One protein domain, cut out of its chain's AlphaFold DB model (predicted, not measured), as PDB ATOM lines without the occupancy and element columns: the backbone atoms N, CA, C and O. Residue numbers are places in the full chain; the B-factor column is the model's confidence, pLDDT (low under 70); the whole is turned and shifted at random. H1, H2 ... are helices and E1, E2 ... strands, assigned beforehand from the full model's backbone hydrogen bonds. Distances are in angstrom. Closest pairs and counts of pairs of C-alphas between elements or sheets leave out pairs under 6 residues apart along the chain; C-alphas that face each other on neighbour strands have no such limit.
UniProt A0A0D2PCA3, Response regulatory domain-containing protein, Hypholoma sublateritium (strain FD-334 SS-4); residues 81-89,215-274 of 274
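Overview. This is residues 81 to 89 and 215 to 274 of the 274 residues of the protein "Response regulatory domain-containing protein" of Hypholoma sublateritium (strain FD-334 SS-4) (UniProt A0A0D2PCA3). Two strands, E1 and E2, lie near each other in the middle, with helix H1 at one end and the side-by-side helices H2 and H3 at the other. The 69 printed residues run H1, E1, H2, E2, H3 with unnamed stretches, mixed in class, and are compact with a radius of gyration of the C-alphas of 11.6 A, spanning 31 by 25 by 19 A.

Arrangement. H1, residues 216 to 228, comes closest to E1, residues 232 to 236, at the C-alphas of Leu 226 and Thr 233, 6.8 A apart. E2, residues 253 to 256, pairs with no named strand, nor does E1; residues 81 to 82 pair parallel with 254 to 255. H2, residues 239 to 248, and H3, residues 265 to 272, touch at a shallow tilt of 25 degrees, the same way; their closest C-alphas, of Gly 239 and Ala 268, are 5.3 A apart. Every O i to N i+4 pair in H1, H2 and H3 is within hydrogen-bond range.

Along the chain. H1 spans 18.7 A from C-alpha 216 at (205.901, 288.447, 210.662), E1 13.7 A and H2 14.4 A; H3 ends at C-alpha 272, (226.742, 289.082, 220.568).

Size, cuts and confidence. Residues 90 to 214 are cut out, leaving C-alphas 89 and 215 20.2 A apart. No link is long. pLDDT is under 70 in residues 81 to 89 and 258 to 274.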
ATOM      1  N   VAL A  81     226.764 294.690 211.934       56.62
ATOM      2  CA  VAL A  81     225.365 294.786 212.355       56.62
ATOM      3  C   VAL A  81     224.706 295.926 211.597       56.62
ATOM      4  O   VAL A  81     225.150 297.073 211.656       56.62
ATOM      5  N   TYR A  82     223.637 295.598 210.882       60.66
ATOM      6  CA  TYR A  82     222.837 296.553 210.131       60.66
ATOM      7  C   TYR A  82     221.394 296.512 210.614       60.66
ATOM      8  O   TYR A  82     220.924 295.510 211.151       60.66
ATOM      9  N   THR A  83     220.667 297.598 210.376       58.88
ATOM     10  CA  THR A  83     219.228 297.671 210.646       58.88
ATOM     11  C   THR A  83     218.475 297.677 209.320       58.88
ATOM     12  O   THR A  83     218.986 298.184 208.318       58.88
ATOM     13  N   VAL A  84     217.267 297.106 209.283       56.41
ATOM     14  CA  VAL A  84     216.486 296.907 208.042       56.41
ATOM     15  C   VAL A  84     216.314 298.210 207.244       56.41
ATOM     16  O   VAL A  84     216.443 298.204 206.019       56.41
ATOM     17  N   GLY A  85     216.134 299.347 207.926       56.66
ATOM     18  CA  GLY A  85     216.014 300.666 207.292       56.66
ATOM     19  C   GLY A  85     217.227 301.085 206.443       56.66
ATOM     20  O   GLY A  85     217.074 301.835 205.478       56.66
ATOM     21  N   HIS A  86     218.424 300.563 206.728       52.34
ATOM     22  CA  HIS A  86     219.628 300.857 205.945       52.34
ATOM     23  C   HIS A  86     219.666 300.141 204.587       52.34
ATOM     24  O   HIS A  86     220.432 300.553 203.714       52.34
ATOM     25  N   LEU A  87     218.864 299.087 204.394       53.66
ATOM     26  CA  LEU A  87     218.898 298.261 203.184       53.66
ATOM     27  C   LEU A  87     217.785 298.558 202.178       53.66
ATOM     28  O   LEU A  87     217.936 298.170 201.015       53.66
ATOM     29  N   LEU A  88     216.692 299.235 202.555       51.91
ATOM     30  CA  LEU A  88     215.648 299.533 201.568       51.91
ATOM     31  C   LEU A  88     215.974 300.818 200.780       51.91
ATOM     32  O   LEU A  88     216.529 301.778 201.329       51.91
ATOM     33  N   PRO A  89     215.649 300.860 199.473       44.41
ATOM     34  CA  PRO A  89     215.896 302.027 198.635       44.41
ATOM     35  C   PRO A  89     215.201 303.271 199.198       44.41
ATOM     36  O   PRO A  89     214.021 303.226 199.520       44.41
ATOM     37  N   ASP A 215     208.185 291.056 213.956       83.31
ATOM     38  CA  ASP A 215     207.006 291.164 213.112       83.31
ATOM     39  C   ASP A 215     207.051 290.200 211.914       83.31
ATOM     40  O   ASP A 215     208.005 290.097 211.139       83.31
ATOM     41  N   ALA A 216     205.963 289.453 211.718       84.50
ATOM     42  CA  ALA A 216     205.901 288.447 210.662       84.50
ATOM     43  C   ALA A 216     205.876 289.049 209.245       84.50
ATOM     44  O   ALA A 216     206.275 288.367 208.294       84.50
ATOM     45  N   VAL A 217     205.386 290.280 209.078       83.19
ATOM     46  CA  VAL A 217     205.320 290.969 207.783       83.19
ATOM     47  C   VAL A 217     206.690 291.535 207.432       83.19
ATOM     48  O   VAL A 217     207.194 291.226 206.346       83.19
ATOM     49  N   SER A 218     207.318 292.267 208.353       82.44
ATOM     50  CA  SER A 218     208.674 292.809 208.201       82.44
ATOM     51  C   SER A 218     209.688 291.698 207.920       82.44
ATOM     52  O   SER A 218     210.385 291.729 206.901       82.44
ATOM     53  N   ARG A 219     209.633 290.598 208.680       88.50
ATOM     54  CA  ARG A 219     210.478 289.416 208.463       88.50
ATOM     55  C   ARG A 219     210.336 288.807 207.072       88.50
ATOM     56  O   ARG A 219     211.331 288.451 206.434       88.50
ATOM     57  N   ARG A 220     209.103 288.677 206.566       85.25
ATOM     58  CA  ARG A 220     208.834 288.154 205.212       85.25
ATOM     59  C   ARG A 220     209.359 289.092 204.132       85.25
ATOM     60  O   ARG A 220     209.860 288.613 203.114       85.25
ATOM     61  N   LEU A 221     209.227 290.400 204.331       86.19
ATOM     62  CA  LEU A 221     209.706 291.410 203.396       86.19
ATOM     63  C   LEU A 221     211.238 291.392 203.320       86.19
ATOM     64  O   LEU A 221     211.797 291.202 202.237       86.19
ATOM     65  N   SER A 222     211.908 291.479 204.467       84.75
ATOM     66  CA  SER A 222     213.368 291.466 204.587       84.75
ATOM     67  C   SER A 222     213.978 290.172 204.038       84.75
ATOM     68  O   SER A 222     214.934 290.217 203.264       84.75
ATOM     69  N   SER A 223     213.358 289.018 204.312       86.62
ATOM     70  CA  SER A 223     213.792 287.724 203.758       86.62
ATOM     71  C   SER A 223     213.731 287.692 202.226       86.62
ATOM     72  O   SER A 223     214.621 287.151 201.570       86.62
ATOM     73  N   LYS A 224     212.685 288.278 201.622       85.12
ATOM     74  CA  LYS A 224     212.571 288.366 200.158       85.12
ATOM     75  C   LYS A 224     213.653 289.262 199.567       85.12
ATOM     76  O   LYS A 224     214.228 288.891 198.547       85.12
ATOM     77  N   PHE A 225     213.947 290.399 200.195       84.00
ATOM     78  CA  PHE A 225     215.028 291.274 199.744       84.00
ATOM     79  C   PHE A 225     216.379 290.563 199.784       84.00
ATOM     80  O   PHE A 225     217.064 290.527 198.766       84.00
ATOM     81  N   LEU A 226     216.722 289.924 200.903       84.88
ATOM     82  CA  LEU A 226     217.985 289.193 201.044       84.88
ATOM     83  C   LEU A 226     218.119 288.051 200.026       84.88
ATOM     84  O   LEU A 226     219.199 287.832 199.484       84.88
ATOM     85  N   LYS A 227     217.007 287.398 199.667       84.06
ATOM     86  CA  LYS A 227     216.978 286.396 198.594       84.06
ATOM     87  C   LYS A 227     217.222 286.990 197.202       84.06
ATOM     88  O   LYS A 227     217.901 286.369 196.389       84.06
ATOM     89  N   VAL A 228     216.683 288.178 196.909       79.88
ATOM     90  CA  VAL A 228     216.970 288.905 195.653       79.88
ATOM     91  C   VAL A 228     218.442 289.315 195.597       79.88
ATOM     92  O   VAL A 228     219.064 289.242 194.538       79.88
ATOM     93  N   PHE A 229     219.017 289.661 196.748       80.00
ATOM     94  CA  PHE A 229     220.447 289.859 196.936       80.00
ATOM     95  C   PHE A 229     221.216 288.542 197.117       80.00
ATOM     96  O   PHE A 229     222.263 288.568 197.731       80.00
ATOM     97  N   GLY A 230     220.746 287.384 196.643       81.75
ATOM     98  CA  GLY A 230     221.557 286.156 196.596       81.75
ATOM     99  C   GLY A 230     222.206 285.706 197.918       81.75
ATOM    100  O   GLY A 230     223.138 284.906 197.875       81.75
ATOM    101  N   CYS A 231     221.744 286.199 199.070       86.12
ATOM    102  CA  CYS A 231     222.291 285.873 200.380       86.12
ATOM    103  C   CYS A 231     221.659 284.583 200.908       86.12
ATOM    104  O   CYS A 231     220.457 284.343 200.741       86.12
ATOM    105  N   THR A 232     222.440 283.792 201.639       88.50
ATOM    106  CA  THR A 232     221.888 282.712 202.464       88.50
ATOM    107  C   THR A 232     221.351 283.345 203.738       88.50
ATOM    108  O   THR A 232     222.106 284.011 204.439       88.50
ATOM    109  N   THR A 233     220.055 283.203 204.019       89.75
ATOM    110  CA  THR A 233     219.416 283.916 205.135       89.75
ATOM    111  C   THR A 233     218.838 282.946 206.152       89.75
ATOM    112  O   THR A 233     217.991 282.130 205.794       89.75
ATOM    113  N   ASP A 234     219.234 283.102 207.411       91.75
ATOM    114  CA  ASP A 234     218.631 282.436 208.562       91.75
ATOM    115  C   ASP A 234     217.812 283.435 209.376       91.75
ATOM    116  O   ASP A 234     218.103 284.627 209.398       91.75
ATOM    117  N   VAL A 235     216.744 282.963 210.020       90.56
ATOM    118  CA  VAL A 235     215.713 283.848 210.580       90.56
ATOM    119  C   VAL A 235     215.503 283.608 212.073       90.56
ATOM    120  O   VAL A 235     215.257 282.472 212.478       90.56
ATOM    121  N   ALA A 236     215.547 284.658 212.888       89.44
ATOM    122  CA  ALA A 236     215.176 284.666 214.300       89.44
ATOM    123  C   ALA A 236     213.987 285.613 214.539       89.44
ATOM    124  O   ALA A 236     213.828 286.614 213.844       89.44
ATOM    125  N   VAL A 237     213.134 285.267 215.504       87.31
ATOM    126  CA  VAL A 237     211.919 286.035 215.847       87.31
ATOM    127  C   VAL A 237     212.109 286.942 217.061       87.31
ATOM    128  O   VAL A 237     211.210 287.692 217.418       87.31
ATOM    129  N   ASP A 238     213.247 286.825 217.737       83.12
ATOM    130  CA  ASP A 238     213.590 287.567 218.939       83.12
ATOM    131  C   ASP A 238     215.112 287.615 219.127       83.12
ATOM    132  O   ASP A 238     215.865 286.811 218.566       83.12
ATOM    133  N   GLY A 239     215.579 288.551 219.957       80.69
ATOM    134  CA  GLY A 239     217.006 288.691 220.243       80.69
ATOM    135  C   GLY A 239     217.616 287.477 220.964       80.69
ATOM    136  O   GLY A 239     218.789 287.183 220.762       80.69
ATOM    137  N   ILE A 240     216.837 286.717 221.748       81.75
ATOM    138  CA  ILE A 240     217.328 285.488 222.406       81.75
ATOM    139  C   ILE A 240     217.588 284.393 221.365       81.75
ATOM    140  O   ILE A 240     218.646 283.762 221.375       81.75
ATOM    141  N   GLY A 241     216.652 284.182 220.435       83.62
ATOM    142  CA  GLY A 241     216.844 283.276 219.310       83.62
ATOM    143  C   GLY A 241     218.026 283.688 218.435       83.62
ATOM    144  O   GLY A 241     218.740 282.817 217.941       83.62
ATOM    145  N   ALA A 242     218.275 284.992 218.291       85.06
ATOM    146  CA  ALA A 242     219.442 285.499 217.579       85.06
ATOM    147  C   ALA A 242     220.758 285.108 218.265       85.06
ATOM    148  O   ALA A 242     221.615 284.517 217.616       85.06
ATOM    149  N   VAL A 243     220.896 285.353 219.573       82.81
ATOM    150  CA  VAL A 243     222.096 284.980 220.351       82.81
ATOM    151  C   VAL A 243     222.358 283.474 220.274       82.81
ATOM    152  O   VAL A 243     223.476 283.049 219.991       82.81
ATOM    153  N   ASN A 244     221.323 282.648 220.450       85.31
ATOM    154  CA  ASN A 244     221.474 281.195 220.353       85.31
ATOM    155  C   ASN A 244     221.974 280.757 218.971       85.31
ATOM    156  O   ASN A 244     222.811 279.863 218.883       85.31
ATOM    157  N   LYS A 245     221.487 281.380 217.892       87.00
ATOM    158  CA  LYS A 245     221.949 281.075 216.531       87.00
ATOM    159  C   LYS A 245     223.377 281.539 216.284       87.00
ATOM    160  O   LYS A 245     224.147 280.781 215.706       87.00
ATOM    161  N   MET A 246     223.738 282.725 216.765       84.00
ATOM    162  CA  MET A 246     225.103 283.256 216.684       84.00
ATOM    163  C   MET A 246     226.133 282.350 217.376       84.00
ATOM    164  O   MET A 246     227.241 282.201 216.874       84.00
ATOM    165  N   ASN A 247     225.753 281.693 218.477       82.38
ATOM    166  CA  ASN A 247     226.622 280.732 219.166       82.38
ATOM    167  C   ASN A 247     226.770 279.389 218.431       82.38
ATOM    168  O   ASN A 247     227.749 278.676 218.645       82.38
ATOM    169  N   LEU A 248     225.789 279.006 217.609       83.00
ATOM    170  CA  LEU A 248     225.785 277.727 216.890       83.00
ATOM    171  C   LEU A 248     226.452 277.829 215.518       83.00
ATOM    172  O   LEU A 248     227.068 276.872 215.052       83.00
ATOM    173  N   GLU A 249     226.310 278.974 214.854       83.69
ATOM    174  CA  GLU A 249     226.725 279.165 213.473       83.69
ATOM    175  C   GLU A 249     227.428 280.505 213.264       83.69
ATOM    176  O   GLU A 249     227.093 281.518 213.874       83.69
ATOM    177  N   LYS A 250     228.378 280.529 212.324       83.56
ATOM    178  CA  LYS A 250     229.031 281.771 211.903       83.56
ATOM    179  C   LYS A 250     228.220 282.469 210.813       83.56
ATOM    180  O   LYS A 250     227.882 281.854 209.795       83.56
ATOM    181  N   TYR A 251     227.982 283.757 211.033       86.50
ATOM    182  CA  TYR A 251     227.324 284.669 210.104       86.50
ATOM    183  C   TYR A 251     228.280 285.792 209.704       86.50
ATOM    184  O   TYR A 251     229.087 286.239 210.517       86.50
ATOM    185  N   ASP A 252     228.171 286.250 208.457       81.81
ATOM    186  CA  ASP A 252     228.946 287.383 207.937       81.81
ATOM    187  C   ASP A 252     228.267 288.719 208.276       81.81
ATOM    188  O   ASP A 252     228.915 289.756 208.422       81.81
ATOM    189  N   LEU A 253     226.937 288.694 208.400       83.06
ATOM    190  CA  LEU A 253     226.104 289.862 208.657       83.06
ATOM    191  C   LEU A 253     224.938 289.503 209.579       83.06
ATOM    192  O   LEU A 253     224.307 288.457 209.415       83.06
ATOM    193  N   VAL A 254     224.583 290.425 210.474       85.06
ATOM    194  CA  VAL A 254     223.335 290.352 211.245       85.06
ATOM    195  C   VAL A 254     222.481 291.563 210.901       85.06
ATOM    196  O   VAL A 254     222.905 292.707 211.075       85.06
ATOM    197  N   LEU A 255     221.277 291.307 210.394       83.75
ATOM    198  CA  LEU A 255     220.260 292.320 210.159       83.75
ATOM    199  C   LEU A 255     219.239 292.234 211.291       83.75
ATOM    200  O   LEU A 255     218.420 291.319 211.307       83.75
ATOM    201  N   MET A 256     219.309 293.165 212.237       83.38
ATOM    202  CA  MET A 256     218.472 293.147 213.435       83.38
ATOM    203  C   MET A 256     217.521 294.340 213.440       83.38
ATOM    204  O   MET A 256     217.935 295.469 213.152       83.38
ATOM    205  N   ASP A 257     216.249 294.095 213.751       79.12
ATOM    206  CA  ASP A 257     215.315 295.175 214.047       79.12
ATOM    207  C   ASP A 257     215.726 295.886 215.348       79.12
ATOM    208  O   ASP A 257     216.198 295.270 216.306       79.12
ATOM    209  N   ILE A 258     215.590 297.210 215.353       66.75
ATOM    210  CA  ILE A 258     215.905 298.057 216.504       66.75
ATOM    211  C   ILE A 258     214.771 297.948 217.521       66.75
ATOM    212  O   ILE A 258     215.014 297.822 218.716       66.75
ATOM    213  N   VAL A 259     213.519 297.984 217.061       58.19
ATOM    214  CA  VAL A 259     212.362 298.058 217.954       58.19
ATOM    215  C   VAL A 259     211.753 296.672 218.111       58.19
ATOM    216  O   VAL A 259     210.768 296.350 217.466       58.19
ATOM    217  N   MET A 260     212.319 295.870 219.013       65.00
ATOM    218  CA  MET A 260     211.751 294.575 219.400       65.00
ATOM    219  C   MET A 260     211.136 294.622 220.812       65.00
ATOM    220  O   MET A 260     211.722 295.199 221.734       65.00
ATOM    221  N   PRO A 261     209.986 293.967 221.049       51.38
ATOM    222  CA  PRO A 261     209.457 293.745 222.384       51.38
ATOM    223  C   PRO A 261     210.326 292.731 223.150       51.38
ATOM    224  O   PRO A 261     210.809 291.745 222.597       51.38
ATOM    225  N   LYS A 262     210.452 292.927 224.471       60.81
ATOM    226  CA  LYS A 262     211.232 292.120 225.442       60.81
ATOM    227  C   LYS A 262     212.744 292.362 225.442       60.81
ATOM    228  O   LYS A 262     213.267 292.695 226.501       60.81
ATOM    229  N   LEU A 263     213.435 292.186 224.315       59.38
ATOM    230  CA  LEU A 263     214.882 292.409 224.215       59.38
ATOM    231  C   LEU A 263     215.176 293.294 223.007       59.38
ATOM    232  O   LEU A 263     215.064 292.846 221.871       59.38
ATOM    233  N   ASP A 264     215.551 294.538 223.286       67.31
ATOM    234  CA  ASP A 264     215.923 295.533 222.281       67.31
ATOM    235  C   ASP A 264     217.121 295.034 221.445       67.31
ATOM    236  O   ASP A 264     218.061 294.434 221.987       67.31
ATOM    237  N   GLY A 265     217.108 295.302 220.134       61.34
ATOM    238  CA  GLY A 265     218.188 294.953 219.211       61.34
ATOM    239  C   GLY A 265     219.549 295.515 219.636       61.34
ATOM    240  O   GLY A 265     220.580 294.876 219.407       61.34
ATOM    241  N   VAL A 266     219.577 296.647 220.348       63.84
ATOM    242  CA  VAL A 266     220.812 297.202 220.934       63.84
ATOM    243  C   VAL A 266     221.368 296.293 222.037       63.84
ATOM    244  O   VAL A 266     222.570 296.026 222.087       63.84
ATOM    245  N   SER A 267     220.492 295.773 222.899       61.78
ATOM    246  CA  SER A 267     220.881 294.867 223.987       61.78
ATOM    247  C   SER A 267     221.334 293.512 223.443       61.78
ATOM    248  O   SER A 267     222.346 292.982 223.892       61.78
ATOM    249  N   ALA A 268     220.631 292.982 222.436       65.19
ATOM    250  CA  ALA A 268     221.021 291.753 221.747       65.19
ATOM    251  C   ALA A 268     222.387 291.894 221.056       65.19
ATOM    252  O   ALA A 268     223.223 291.004 221.162       65.19
ATOM    253  N   THR A 269     222.657 293.040 220.423       69.88
ATOM    254  CA  THR A 269     223.960 293.315 219.799       69.88
ATOM    255  C   THR A 269     225.094 293.313 220.825       69.88
ATOM    256  O   THR A 269     226.148 292.745 220.566       69.88
ATOM    257  N   ASN A 270     224.873 293.887 222.010       69.19
ATOM    258  CA  ASN A 270     225.872 293.897 223.082       69.19
ATOM    259  C   ASN A 270     226.175 292.483 223.617       69.19
ATOM    260  O   ASN A 270     227.307 292.191 223.971       69.19
ATOM    261  N   LEU A 271     225.180 291.588 223.627       64.00
ATOM    262  CA  LEU A 271     225.365 290.182 224.009       64.00
ATOM    263  C   LEU A 271     226.102 289.346 222.952       64.00
ATOM    264  O   LEU A 271     226.628 288.296 223.291       64.00
ATOM    265  N   ILE A 272     226.093 289.780 221.690       65.94
ATOM    266  CA  ILE A 272     226.742 289.082 220.568       65.94
ATOM    267  C   ILE A 272     228.162 289.620 220.322       65.94
ATOM    268  O   ILE A 272     229.014 288.907 219.805       65.94
ATOM    269  N   ALA A 273     228.417 290.891 220.645       60.03
ATOM    270  CA  ALA A 273     229.695 291.559 220.392       60.03
ATOM    271  C   ALA A 273     230.741 291.395 221.517       60.03
ATOM    272  O   ALA A 273     231.868 291.864 221.346       60.03
ATOM    273  N   LEU A 274     230.367 290.781 222.646       46.06
ATOM    274  CA  LEU A 274     231.234 290.460 223.790       46.06
ATOM    275  C   LEU A 274     231.639 288.986 223.760       46.06
ATOM    276  O   LEU A 274     232.836 288.727 224.013       46.06
TER     277      LEU A 274